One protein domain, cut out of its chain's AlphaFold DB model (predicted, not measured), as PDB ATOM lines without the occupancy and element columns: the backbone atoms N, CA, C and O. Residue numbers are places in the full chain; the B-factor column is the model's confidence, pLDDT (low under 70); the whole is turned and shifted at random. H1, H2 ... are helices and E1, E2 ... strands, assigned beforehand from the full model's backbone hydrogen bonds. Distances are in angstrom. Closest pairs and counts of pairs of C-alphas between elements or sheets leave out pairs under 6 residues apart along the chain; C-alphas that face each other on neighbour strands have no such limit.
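This is residues 101 to 131 and 138 to 177 of the 218 residues of an uncharacterized protein of Gibberella fujikuroi (strain CBS 195.34 / IMI 58289 / NRRL A-6831) (UniProt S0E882). A narrow, twisted ribbon of three long strands, E2, E1 and E3, makes one part of a long rod, and a single long helix, H1, runs out beyond one end of it. H1 covers neither face of the sheet; its residues 158 to 175, with the last two printed residues, stick out free and make much of the rod's length. The printed part has 71 residues, with three named strands followed by one named helix, in the order E1, E2, E3, H1. The sheet runs E2, E1, E3 and is mixed, E2 antiparallel and E3 parallel to E1; the class is mixed, helices and strands. The whole is extended, with a radius of gyration of the C-alphas of 21.3 A and spans of 74 by 22 by 14 A.

The inner strand of the sheet is E1, residues 102 to 111. On one side of it is the edge strand E3, residues 142 to 151, parallel to E1 at 20 degrees between their directions. The C-alphas of Arg 106 and Ser 146 face each other at 4.7 A, and N 106 is within hydrogen-bond range of O 145, at 2.8 A, as is N 147 of O 106, at 2.9 A. On the other side is the edge strand E2, residues 117 to 125, antiparallel to E1 at 164 degrees. E1 and E2 form a hairpin with a tight link; the C-alphas of Asn 124 and Gln 104 face each other at 4.5 A, and N 105 and O 123 are within hydrogen-bond range, at 2.8 A. The C-alphas of the sheet lie up to 5.5 A off its best plane. H1, residues 154 to 175, is not on the sheet, but only just, with 4 pairs of C-alphas within 10 A. H1 is only just apart from E1, with closest C-alphas 8.3 A apart, and it is apart from E2. In H1 every O i to N i+4 pair is within hydrogen-bond range.

E1 begins at C-alpha 102, at (-8.566, 23.945, -38.241), and is 28.9 A long from first to last C-alpha. E2 measures 23.2 A and E3 27.5 A. H1 begins at C-alpha 154, at (22.901, 14.170, -42.658), and ends 31.3 A away at C-alpha 175, at (50.566, 23.103, -54.185).

The C-alphas farthest apart are those of Arg 139 and Pro 177, at 73.8 A. Without residues 158 to 177, which stand free, the body spans 44 by 17 by 11 A. Residues 132 to 137 are cut out, and C-alphas 131 and 138 are 11.6 A apart across the cut, which falls in the link from E2 to E3. Of the links that are printed whole, E1 to E2 and E3 to H1 are tight. The mean pLDDT of the printed part is 85.1; it is under 70 at residue 101, residues 127 to 131 and residues 138 to 141.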
ATOM      1  N   MET A 101     -10.976  27.403 -40.151       65.00
ATOM      2  CA  MET A 101     -11.086  25.961 -40.179       65.00
ATOM      3  C   MET A 101      -9.741  25.436 -39.707       65.00
ATOM      4  O   MET A 101      -8.684  25.903 -40.143       65.00
ATOM      5  N   CYS A 102      -9.788  24.527 -38.745       75.12
ATOM      6  CA  CYS A 102      -8.566  23.945 -38.241       75.12
ATOM      7  C   CYS A 102      -7.996  23.033 -39.315       75.12
ATOM      8  O   CYS A 102      -8.703  22.183 -39.852       75.12
ATOM      9  N   GLU A 103      -6.720  23.212 -39.621       80.25
ATOM     10  CA  GLU A 103      -6.050  22.465 -40.678       80.25
ATOM     11  C   GLU A 103      -5.012  21.544 -40.052       80.25
ATOM     12  O   GLU A 103      -4.156  21.994 -39.291       80.25
ATOM     13  N   GLN A 104      -5.066  20.255 -40.366       83.06
ATOM     14  CA  GLN A 104      -3.980  19.333 -40.083       83.06
ATOM     15  C   GLN A 104      -3.042  19.282 -41.286       83.06
ATOM     16  O   GLN A 104      -3.405  18.813 -42.368       83.06
ATOM     17  N   VAL A 105      -1.813  19.741 -41.076       85.69
ATOM     18  CA  VAL A 105      -0.751  19.707 -42.075       85.69
ATOM     19  C   VAL A 105       0.195  18.555 -41.767       85.69
ATOM     20  O   VAL A 105       0.830  18.511 -40.709       85.69
ATOM     21  N   ARG A 106       0.290  17.629 -42.718       90.25
ATOM     22  CA  ARG A 106       1.255  16.532 -42.744       90.25
ATOM     23  C   ARG A 106       2.449  16.951 -43.596       90.25
ATOM     24  O   ARG A 106       2.353  16.982 -44.823       90.25
ATOM     25  N   THR A 107       3.574  17.250 -42.960       92.12
ATOM     26  CA  THR A 107       4.831  17.555 -43.648       92.12
ATOM     27  C   THR A 107       5.687  16.300 -43.760       92.12
ATOM     28  O   THR A 107       6.086  15.714 -42.755       92.12
ATOM     29  N   VAL A 108       5.987  15.910 -44.993       93.62
ATOM     30  CA  VAL A 108       6.849  14.785 -45.357       93.62
ATOM     31  C   VAL A 108       8.197  15.335 -45.802       93.62
ATOM     32  O   VAL A 108       8.264  16.093 -46.768       93.62
ATOM     33  N   ARG A 109       9.276  14.945 -45.121       92.25
ATOM     34  CA  ARG A 109      10.639  15.369 -45.458       92.25
ATOM     35  C   ARG A 109      11.365  14.301 -46.258       92.25
ATOM     36  O   ARG A 109      11.610  13.198 -45.755       92.25
ATOM     37  N   CYS A 110      11.758  14.661 -47.475       93.62
ATOM     38  CA  CYS A 110      12.460  13.778 -48.402       93.62
ATOM     39  C   CYS A 110      13.843  14.336 -48.728       93.62
ATOM     40  O   CYS A 110      13.986  15.521 -49.026       93.62
ATOM     41  N   CYS A 111      14.858  13.472 -48.697       94.44
ATOM     42  CA  CYS A 111      16.205  13.858 -49.095       94.44
ATOM     43  C   CYS A 111      16.259  14.121 -50.605       94.44
ATOM     44  O   CYS A 111      15.895  13.246 -51.386       94.44
ATOM     45  N   THR A 112      16.755  15.271 -51.043       94.00
ATOM     46  CA  THR A 112      16.907  15.589 -52.473       94.00
ATOM     47  C   THR A 112      17.968  14.723 -53.151       94.00
ATOM     48  O   THR A 112      17.799  14.334 -54.305       94.00
ATOM     49  N   THR A 113      19.024  14.361 -52.419       94.31
ATOM     50  CA  THR A 113      20.163  13.594 -52.938       94.31
ATOM     51  C   THR A 113      19.854  12.103 -53.052       94.31
ATOM     52  O   THR A 113      19.989  11.521 -54.124       94.31
ATOM     53  N   CYS A 114      19.419  11.461 -51.962       93.19
ATOM     54  CA  CYS A 114      19.162  10.014 -51.952       93.19
ATOM     55  C   CYS A 114      17.686   9.638 -52.143       93.19
ATOM     56  O   CYS A 114      17.370   8.453 -52.170       93.19
ATOM     57  N   ARG A 115      16.778  10.622 -52.253       91.50
ATOM     58  CA  ARG A 115      15.317  10.440 -52.414       91.50
ATOM     59  C   ARG A 115      14.635   9.637 -51.307       91.50
ATOM     60  O   ARG A 115      13.457   9.312 -51.413       91.50
ATOM     61  N   GLN A 116      15.352   9.344 -50.226       90.81
ATOM     62  CA  GLN A 116      14.810   8.627 -49.087       90.81
ATOM     63  C   GLN A 116      13.952   9.545 -48.224       90.81
ATOM     64  O   GLN A 116      14.281  10.713 -47.991       90.81
ATOM     65  N   TYR A 117      12.887   8.963 -47.693       90.06
ATOM     66  CA  TYR A 117      12.089   9.556 -46.638       90.06
ATOM     67  C   TYR A 117      12.899   9.645 -45.343       90.06
ATOM     68  O   TYR A 117      13.551   8.672 -44.959       90.06
ATOM     69  N   LYS A 118      12.881  10.800 -44.673       89.62
ATOM     70  CA  LYS A 118      13.687  11.017 -43.460       89.62
ATOM     71  C   LYS A 118      12.855  11.337 -42.226       89.62
ATOM     72  O   LYS A 118      13.254  10.953 -41.134       89.62
ATOM     73  N   SER A 119      11.730  12.039 -42.358       89.00
ATOM     74  CA  SER A 119      10.850  12.317 -41.212       89.00
ATOM     75  C   SER A 119       9.447  12.756 -41.626       89.00
ATOM     76  O   SER A 119       9.246  13.292 -42.718       89.00
ATOM     77  N   GLU A 120       8.501  12.555 -40.705       90.44
ATOM     78  CA  GLU A 120       7.152  13.116 -40.756       90.44
ATOM     79  C   GLU A 120       6.942  14.103 -39.629       90.44
ATOM     80  O   GLU A 120       7.358  13.851 -38.497       90.44
ATOM     81  N   ILE A 121       6.211  15.175 -39.907       86.31
ATOM     82  CA  ILE A 121       5.725  16.071 -38.871       86.31
ATOM     83  C   ILE A 121       4.255  16.362 -39.145       86.31
ATOM     84  O   ILE A 121       3.906  16.865 -40.209       86.31
ATOM     85  N   ILE A 122       3.399  16.078 -38.167       85.75
ATOM     86  CA  ILE A 122       1.973  16.400 -38.221       85.75
ATOM     87  C   ILE A 122       1.727  17.576 -37.278       85.75
ATOM     88  O   ILE A 122       2.071  17.513 -36.096       85.75
ATOM     89  N   ARG A 123       1.164  18.671 -37.798       78.44
ATOM     90  CA  ARG A 123       0.841  19.877 -37.020       78.44
ATOM     91  C   ARG A 123      -0.585  20.313 -37.300       78.44
ATOM     92  O   ARG A 123      -1.014  20.311 -38.447       78.44
ATOM     93  N   ASN A 124      -1.280  20.749 -36.257       75.56
ATOM     94  CA  ASN A 124      -2.556  21.434 -36.410       75.56
ATOM     95  C   ASN A 124      -2.289  22.943 -36.468       75.56
ATOM     96  O   ASN A 124      -1.610  23.487 -35.597       75.56
ATOM     97  N   ILE A 125      -2.803  23.607 -37.495       74.75
ATOM     98  CA  ILE A 125      -2.695  25.048 -37.734       74.75
ATOM     99  C   ILE A 125      -4.084  25.664 -37.531       74.75
ATOM    100  O   ILE A 125      -5.102  24.981 -37.670       74.75
ATOM    101  N   ASN A 126      -4.132  26.954 -37.182       70.00
ATOM    102  CA  ASN A 126      -5.367  27.736 -37.035       70.00
ATOM    103  C   ASN A 126      -6.301  27.264 -35.909       70.00
ATOM    104  O   ASN A 126      -7.507  27.486 -35.957       70.00
ATOM    105  N   CYS A 127      -5.740  26.629 -34.880       67.31
ATOM    106  CA  CYS A 127      -6.497  26.009 -33.805       67.31
ATOM    107  C   CYS A 127      -5.923  26.431 -32.439       67.31
ATOM    108  O   CYS A 127      -5.252  25.654 -31.764       67.31
ATOM    109  N   ASP A 128      -6.205  27.667 -32.015       59.97
ATOM    110  CA  ASP A 128      -5.661  28.262 -30.775       59.97
ATOM    111  C   ASP A 128      -6.107  27.528 -29.491       59.97
ATOM    112  O   ASP A 128      -5.544  27.733 -28.417       59.97
ATOM    113  N   LYS A 129      -7.122  26.654 -29.583       54.97
ATOM    114  CA  LYS A 129      -7.716  25.922 -28.448       54.97
ATOM    115  C   LYS A 129      -7.441  24.412 -28.435       54.97
ATOM    116  O   LYS A 129      -7.989  23.715 -27.580       54.97
ATOM    117  N   VAL A 130      -6.625  23.874 -29.346       54.41
ATOM    118  CA  VAL A 130      -6.357  22.424 -29.381       54.41
ATOM    119  C   VAL A 130      -5.119  22.110 -28.560       54.41
ATOM    120  O   VAL A 130      -3.989  22.230 -29.022       54.41
ATOM    121  N   SER A 131      -5.344  21.667 -27.322       51.94
ATOM    122  CA  SER A 131      -4.324  20.907 -26.610       51.94
ATOM    123  C   SER A 131      -3.987  19.661 -27.433       51.94
ATOM    124  O   SER A 131      -4.872  19.007 -27.990       51.94
ATOM    125  N   CYS A 138     -12.820  19.456 -34.090       60.56
ATOM    126  CA  CYS A 138     -13.082  20.888 -34.207       60.56
ATOM    127  C   CYS A 138     -14.539  21.042 -34.659       60.56
ATOM    128  O   CYS A 138     -14.952  20.394 -35.620       60.56
ATOM    129  N   ARG A 139     -15.322  21.890 -33.977       56.66
ATOM    130  CA  ARG A 139     -16.738  22.147 -34.306       56.66
ATOM    131  C   ARG A 139     -16.929  22.595 -35.765       56.66
ATOM    132  O   ARG A 139     -17.980  22.337 -36.335       56.66
ATOM    133  N   ASN A 140     -15.892  23.195 -36.355       59.94
ATOM    134  CA  ASN A 140     -15.879  23.699 -37.730       59.94
ATOM    135  C   ASN A 140     -15.245  22.714 -38.737       59.94
ATOM    136  O   ASN A 140     -14.998  23.085 -39.880       59.94
ATOM    137  N   GLY A 141     -14.975  21.469 -38.328       60.00
ATOM    138  CA  GLY A 141     -14.297  20.466 -39.152       60.00
ATOM    139  C   GLY A 141     -12.770  20.607 -39.154       60.00
ATOM    140  O   GLY A 141     -12.214  21.610 -38.704       60.00
ATOM    141  N   MET A 142     -12.090  19.556 -39.624       72.00
ATOM    142  CA  MET A 142     -10.636  19.522 -39.808       72.00
ATOM    143  C   MET A 142     -10.334  19.347 -41.299       72.00
ATOM    144  O   MET A 142     -10.763  18.360 -41.895       72.00
ATOM    145  N   SER A 143      -9.634  20.303 -41.909       77.69
ATOM    146  CA  SER A 143      -9.115  20.154 -43.273       77.69
ATOM    147  C   SER A 143      -7.747  19.476 -43.236       77.69
ATOM    148  O   SER A 143      -6.973  19.697 -42.308       77.69
ATOM    149  N   TYR A 144      -7.430  18.661 -44.241       83.38
ATOM    150  CA  TYR A 144      -6.153  17.950 -44.317       83.38
ATOM    151  C   TYR A 144      -5.331  18.459 -45.492       83.38
ATOM    152  O   TYR A 144      -5.837  18.575 -46.609       83.38
ATOM    153  N   ARG A 145      -4.043  18.699 -45.250       85.50
ATOM    154  CA  ARG A 145      -3.080  19.067 -46.286       85.50
ATOM    155  C   ARG A 145      -1.791  18.285 -46.111       85.50
ATOM    156  O   ARG A 145      -1.274  18.162 -45.005       85.50
ATOM    157  N   SER A 146      -1.239  17.803 -47.217       89.19
ATOM    158  CA  SER A 146       0.111  17.253 -47.264       89.19
ATOM    159  C   SER A 146       1.075  18.257 -47.896       89.19
ATOM    160  O   SER A 146       0.751  18.938 -48.870       89.19
ATOM    161  N   VAL A 147       2.268  18.371 -47.319       91.00
ATOM    162  CA  VAL A 147       3.364  19.192 -47.839       91.00
ATOM    163  C   VAL A 147       4.607  18.324 -47.915       91.00
ATOM    164  O   VAL A 147       4.975  17.680 -46.935       91.00
ATOM    165  N   THR A 148       5.270  18.307 -49.065       91.62
ATOM    166  CA  THR A 148       6.577  17.664 -49.203       91.62
ATOM    167  C   THR A 148       7.662  18.723 -49.090       91.62
ATOM    168  O   THR A 148       7.705  19.658 -49.885       91.62
ATOM    169  N   GLU A 149       8.527  18.580 -48.091       92.69
ATOM    170  CA  GLU A 149       9.659  19.468 -47.851       92.69
ATOM    171  C   GLU A 149      10.943  18.791 -48.366       92.69
ATOM    172  O   GLU A 149      11.313  17.717 -47.869       92.69
ATOM    173  N   PRO A 150      11.618  19.369 -49.377       91.75
ATOM    174  CA  PRO A 150      12.913  18.883 -49.820       91.75
ATOM    175  C   PRO A 150      13.967  19.251 -48.776       91.75
ATOM    176  O   PRO A 150      14.136  20.420 -48.436       91.75
ATOM    177  N   ILE A 151      14.691  18.255 -48.278       92.25
ATOM    178  CA  ILE A 151      15.806  18.455 -47.350       92.25
ATOM    179  C   ILE A 151      17.052  17.755 -47.877       92.25
ATOM    180  O   ILE A 151      16.974  16.917 -48.768       92.25
ATOM    181  N   GLU A 152      18.202  18.032 -47.288       93.38
ATOM    182  CA  GLU A 152      19.355  17.153 -47.418       93.38
ATOM    183  C   GLU A 152      19.516  16.333 -46.139       93.38
ATOM    184  O   GLU A 152      19.447  16.871 -45.034       93.38
ATOM    185  N   CYS A 153      19.704  15.018 -46.265       93.00
ATOM    186  CA  CYS A 153      19.947  14.188 -45.092       93.00
ATOM    187  C   CYS A 153      21.395  14.293 -44.621       93.00
ATOM    188  O   CYS A 153      22.309  14.487 -45.421       93.00
ATOM    189  N   ILE A 154      21.594  14.080 -43.320       92.69
ATOM    190  CA  ILE A 154      22.901  14.170 -42.658       92.69
ATOM    191  C   ILE A 154      23.944  13.298 -43.369       92.69
ATOM    192  O   ILE A 154      25.054  13.743 -43.607       92.69
ATOM    193  N   GLU A 155      23.580  12.085 -43.786       93.94
ATOM    194  CA  GLU A 155      24.491  11.185 -44.509       93.94
ATOM    195  C   GLU A 155      24.979  11.779 -45.838       93.94
ATOM    196  O   GLU A 155      26.173  11.746 -46.134       93.94
ATOM    197  N   CYS A 156      24.067  12.346 -46.636       94.31
ATOM    198  CA  CYS A 156      24.405  12.975 -47.912       94.31
ATOM    199  C   CYS A 156      25.219  14.252 -47.702       94.31
ATOM    200  O   CYS A 156      26.217  14.452 -48.394       94.31
ATOM    201  N   HIS A 157      24.852  15.050 -46.697       94.81
ATOM    202  CA  HIS A 157      25.606  16.229 -46.296       94.81
ATOM    203  C   HIS A 157      27.048  15.860 -45.910       94.81
ATOM    204  O   HIS A 157      28.000  16.385 -46.482       94.81
ATOM    205  N   THR A 158      27.222  14.901 -44.996       95.38
ATOM    206  CA  THR A 158      28.533  14.432 -44.527       95.38
ATOM    207  C   THR A 158      29.369  13.852 -45.661       95.38
ATOM    208  O   THR A 158      30.566  14.122 -45.735       95.38
ATOM    209  N   LYS A 159      28.758  13.084 -46.572       95.94
ATOM    210  CA  LYS A 159      29.455  12.554 -47.749       95.94
ATOM    211  C   LYS A 159      30.021  13.682 -48.611       95.94
ATOM    212  O   LYS A 159      31.212  13.667 -48.906       95.94
ATOM    213  N   ARG A 160      29.200  14.681 -48.948       95.38
ATOM    214  CA  ARG A 160      29.650  15.831 -49.741       95.38
ATOM    215  C   ARG A 160      30.770  16.598 -49.040       95.38
ATOM    216  O   ARG A 160      31.747  16.952 -49.687       95.38
ATOM    217  N   VAL A 161      30.649  16.851 -47.735       95.81
ATOM    218  CA  VAL A 161      31.691  17.559 -46.971       95.81
ATOM    219  C   VAL A 161      33.015  16.798 -47.027       95.81
ATOM    220  O   VAL A 161      34.033  17.390 -47.366       95.81
ATOM    221  N   ARG A 162      32.998  15.477 -46.806       95.12
ATOM    222  CA  ARG A 162      34.204  14.639 -46.903       95.12
ATOM    223  C   ARG A 162      34.835  14.671 -48.291       95.12
ATOM    224  O   ARG A 162      36.054  14.727 -48.400       95.12
ATOM    225  N   GLU A 163      34.026  14.637 -49.346       95.81
ATOM    226  CA  GLU A 163      34.517  14.735 -50.725       95.81
ATOM    227  C   GLU A 163      35.179  16.094 -50.985       95.81
ATOM    228  O   GLU A 163      36.283  16.147 -51.522       95.81
ATOM    229  N   VAL A 164      34.556  17.186 -50.532       95.50
ATOM    230  CA  VAL A 164      35.102  18.548 -50.648       95.50
ATOM    231  C   VAL A 164      36.400  18.707 -49.853       95.50
ATOM    232  O   VAL A 164      37.357  19.308 -50.344       95.50
ATOM    233  N   GLU A 165      36.467  18.158 -48.643       95.00
ATOM    234  CA  GLU A 165      37.672  18.177 -47.811       95.00
ATOM    235  C   GLU A 165      38.803  17.345 -48.419       95.00
ATOM    236  O   GLU A 165      39.949  17.796 -48.446       95.00
ATOM    237  N   ALA A 166      38.493  16.166 -48.963       95.12
ATOM    238  CA  ALA A 166      39.461  15.341 -49.676       95.12
ATOM    239  C   ALA A 166      40.006  16.071 -50.913       95.12
ATOM    240  O   ALA A 166      41.215  16.090 -51.142       95.12
ATOM    241  N   ASP A 167      39.139  16.731 -51.679       95.56
ATOM    242  CA  ASP A 167      39.523  17.585 -52.805       95.56
ATOM    243  C   ASP A 167      40.437  18.731 -52.383       95.56
ATOM    244  O   ASP A 167      41.478  18.972 -52.998       95.56
ATOM    245  N   ARG A 168      40.064  19.429 -51.309       94.44
ATOM    246  CA  ARG A 168      40.866  20.514 -50.745       94.44
ATOM    247  C   ARG A 168      42.242  20.007 -50.321       94.44
ATOM    248  O   ARG A 168      43.238  20.645 -50.649       94.44
ATOM    249  N   ARG A 169      42.309  18.855 -49.650       92.62
ATOM    250  CA  ARG A 169      43.569  18.230 -49.229       92.62
ATOM    251  C   ARG A 169      44.434  17.837 -50.425       92.62
ATOM    252  O   ARG A 169      45.631  18.100 -50.402       92.62
ATOM    253  N   ARG A 170      43.841  17.274 -51.483       92.12
ATOM    254  CA  ARG A 170      44.559  16.956 -52.729       92.12
ATOM    255  C   ARG A 170      45.174  18.202 -53.365       92.12
ATOM    256  O   ARG A 170      46.344  18.178 -53.723       92.12
ATOM    257  N   ARG A 171      44.416  19.300 -53.456       92.75
ATOM    258  CA  ARG A 171      44.930  20.578 -53.986       92.75
ATOM    259  C   ARG A 171      46.028  21.172 -53.103       92.75
ATOM    260  O   ARG A 171      46.989  21.708 -53.635       92.75
ATOM    261  N   TRP A 172      45.896  21.059 -51.780       89.81
ATOM    262  CA  TRP A 172      46.915  21.519 -50.835       89.81
ATOM    263  C   TRP A 172      48.244  20.778 -51.018       89.81
ATOM    264  O   TRP A 172      49.269  21.418 -51.205       89.81
ATOM    265  N   LEU A 173      48.214  19.440 -51.046       89.56
ATOM    266  CA  LEU A 173      49.414  18.618 -51.248       89.56
ATOM    267  C   LEU A 173      50.051  18.833 -52.629       89.56
ATOM    268  O   LEU A 173      51.266  18.799 -52.750       89.56
ATOM    269  N   ALA A 174      49.247  19.093 -53.664       89.94
ATOM    270  CA  ALA A 174      49.767  19.418 -54.992       89.94
ATOM    271  C   ALA A 174      50.452  20.796 -55.049       89.94
ATOM    272  O   ALA A 174      51.386  20.983 -55.822       89.94
ATOM    273  N   ALA A 175      49.981  21.765 -54.257       89.62
ATOM    274  CA  ALA A 175      50.566  23.103 -54.185       89.62
ATOM    275  C   ALA A 175      51.795  23.170 -53.265       89.62
ATOM    276  O   ALA A 175      52.628  24.056 -53.434       89.62
ATOM    277  N   TRP A 176      51.895  22.253 -52.302       83.00
ATOM    278  CA  TRP A 176      52.996  22.158 -51.345       83.00
ATOM    279  C   TRP A 176      53.501  20.710 -51.262       83.00
ATOM    280  O   TRP A 176      53.243  20.026 -50.268       83.00
ATOM    281  N   PRO A 177      54.161  20.205 -52.321       77.19
ATOM    282  CA  PRO A 177      54.788  18.895 -52.265       77.19
ATOM    283  C   PRO A 177      55.814  18.900 -51.130       77.19
ATOM    284  O   PRO A 177      56.651  19.799 -51.038       77.19
TER     285      PRO A 177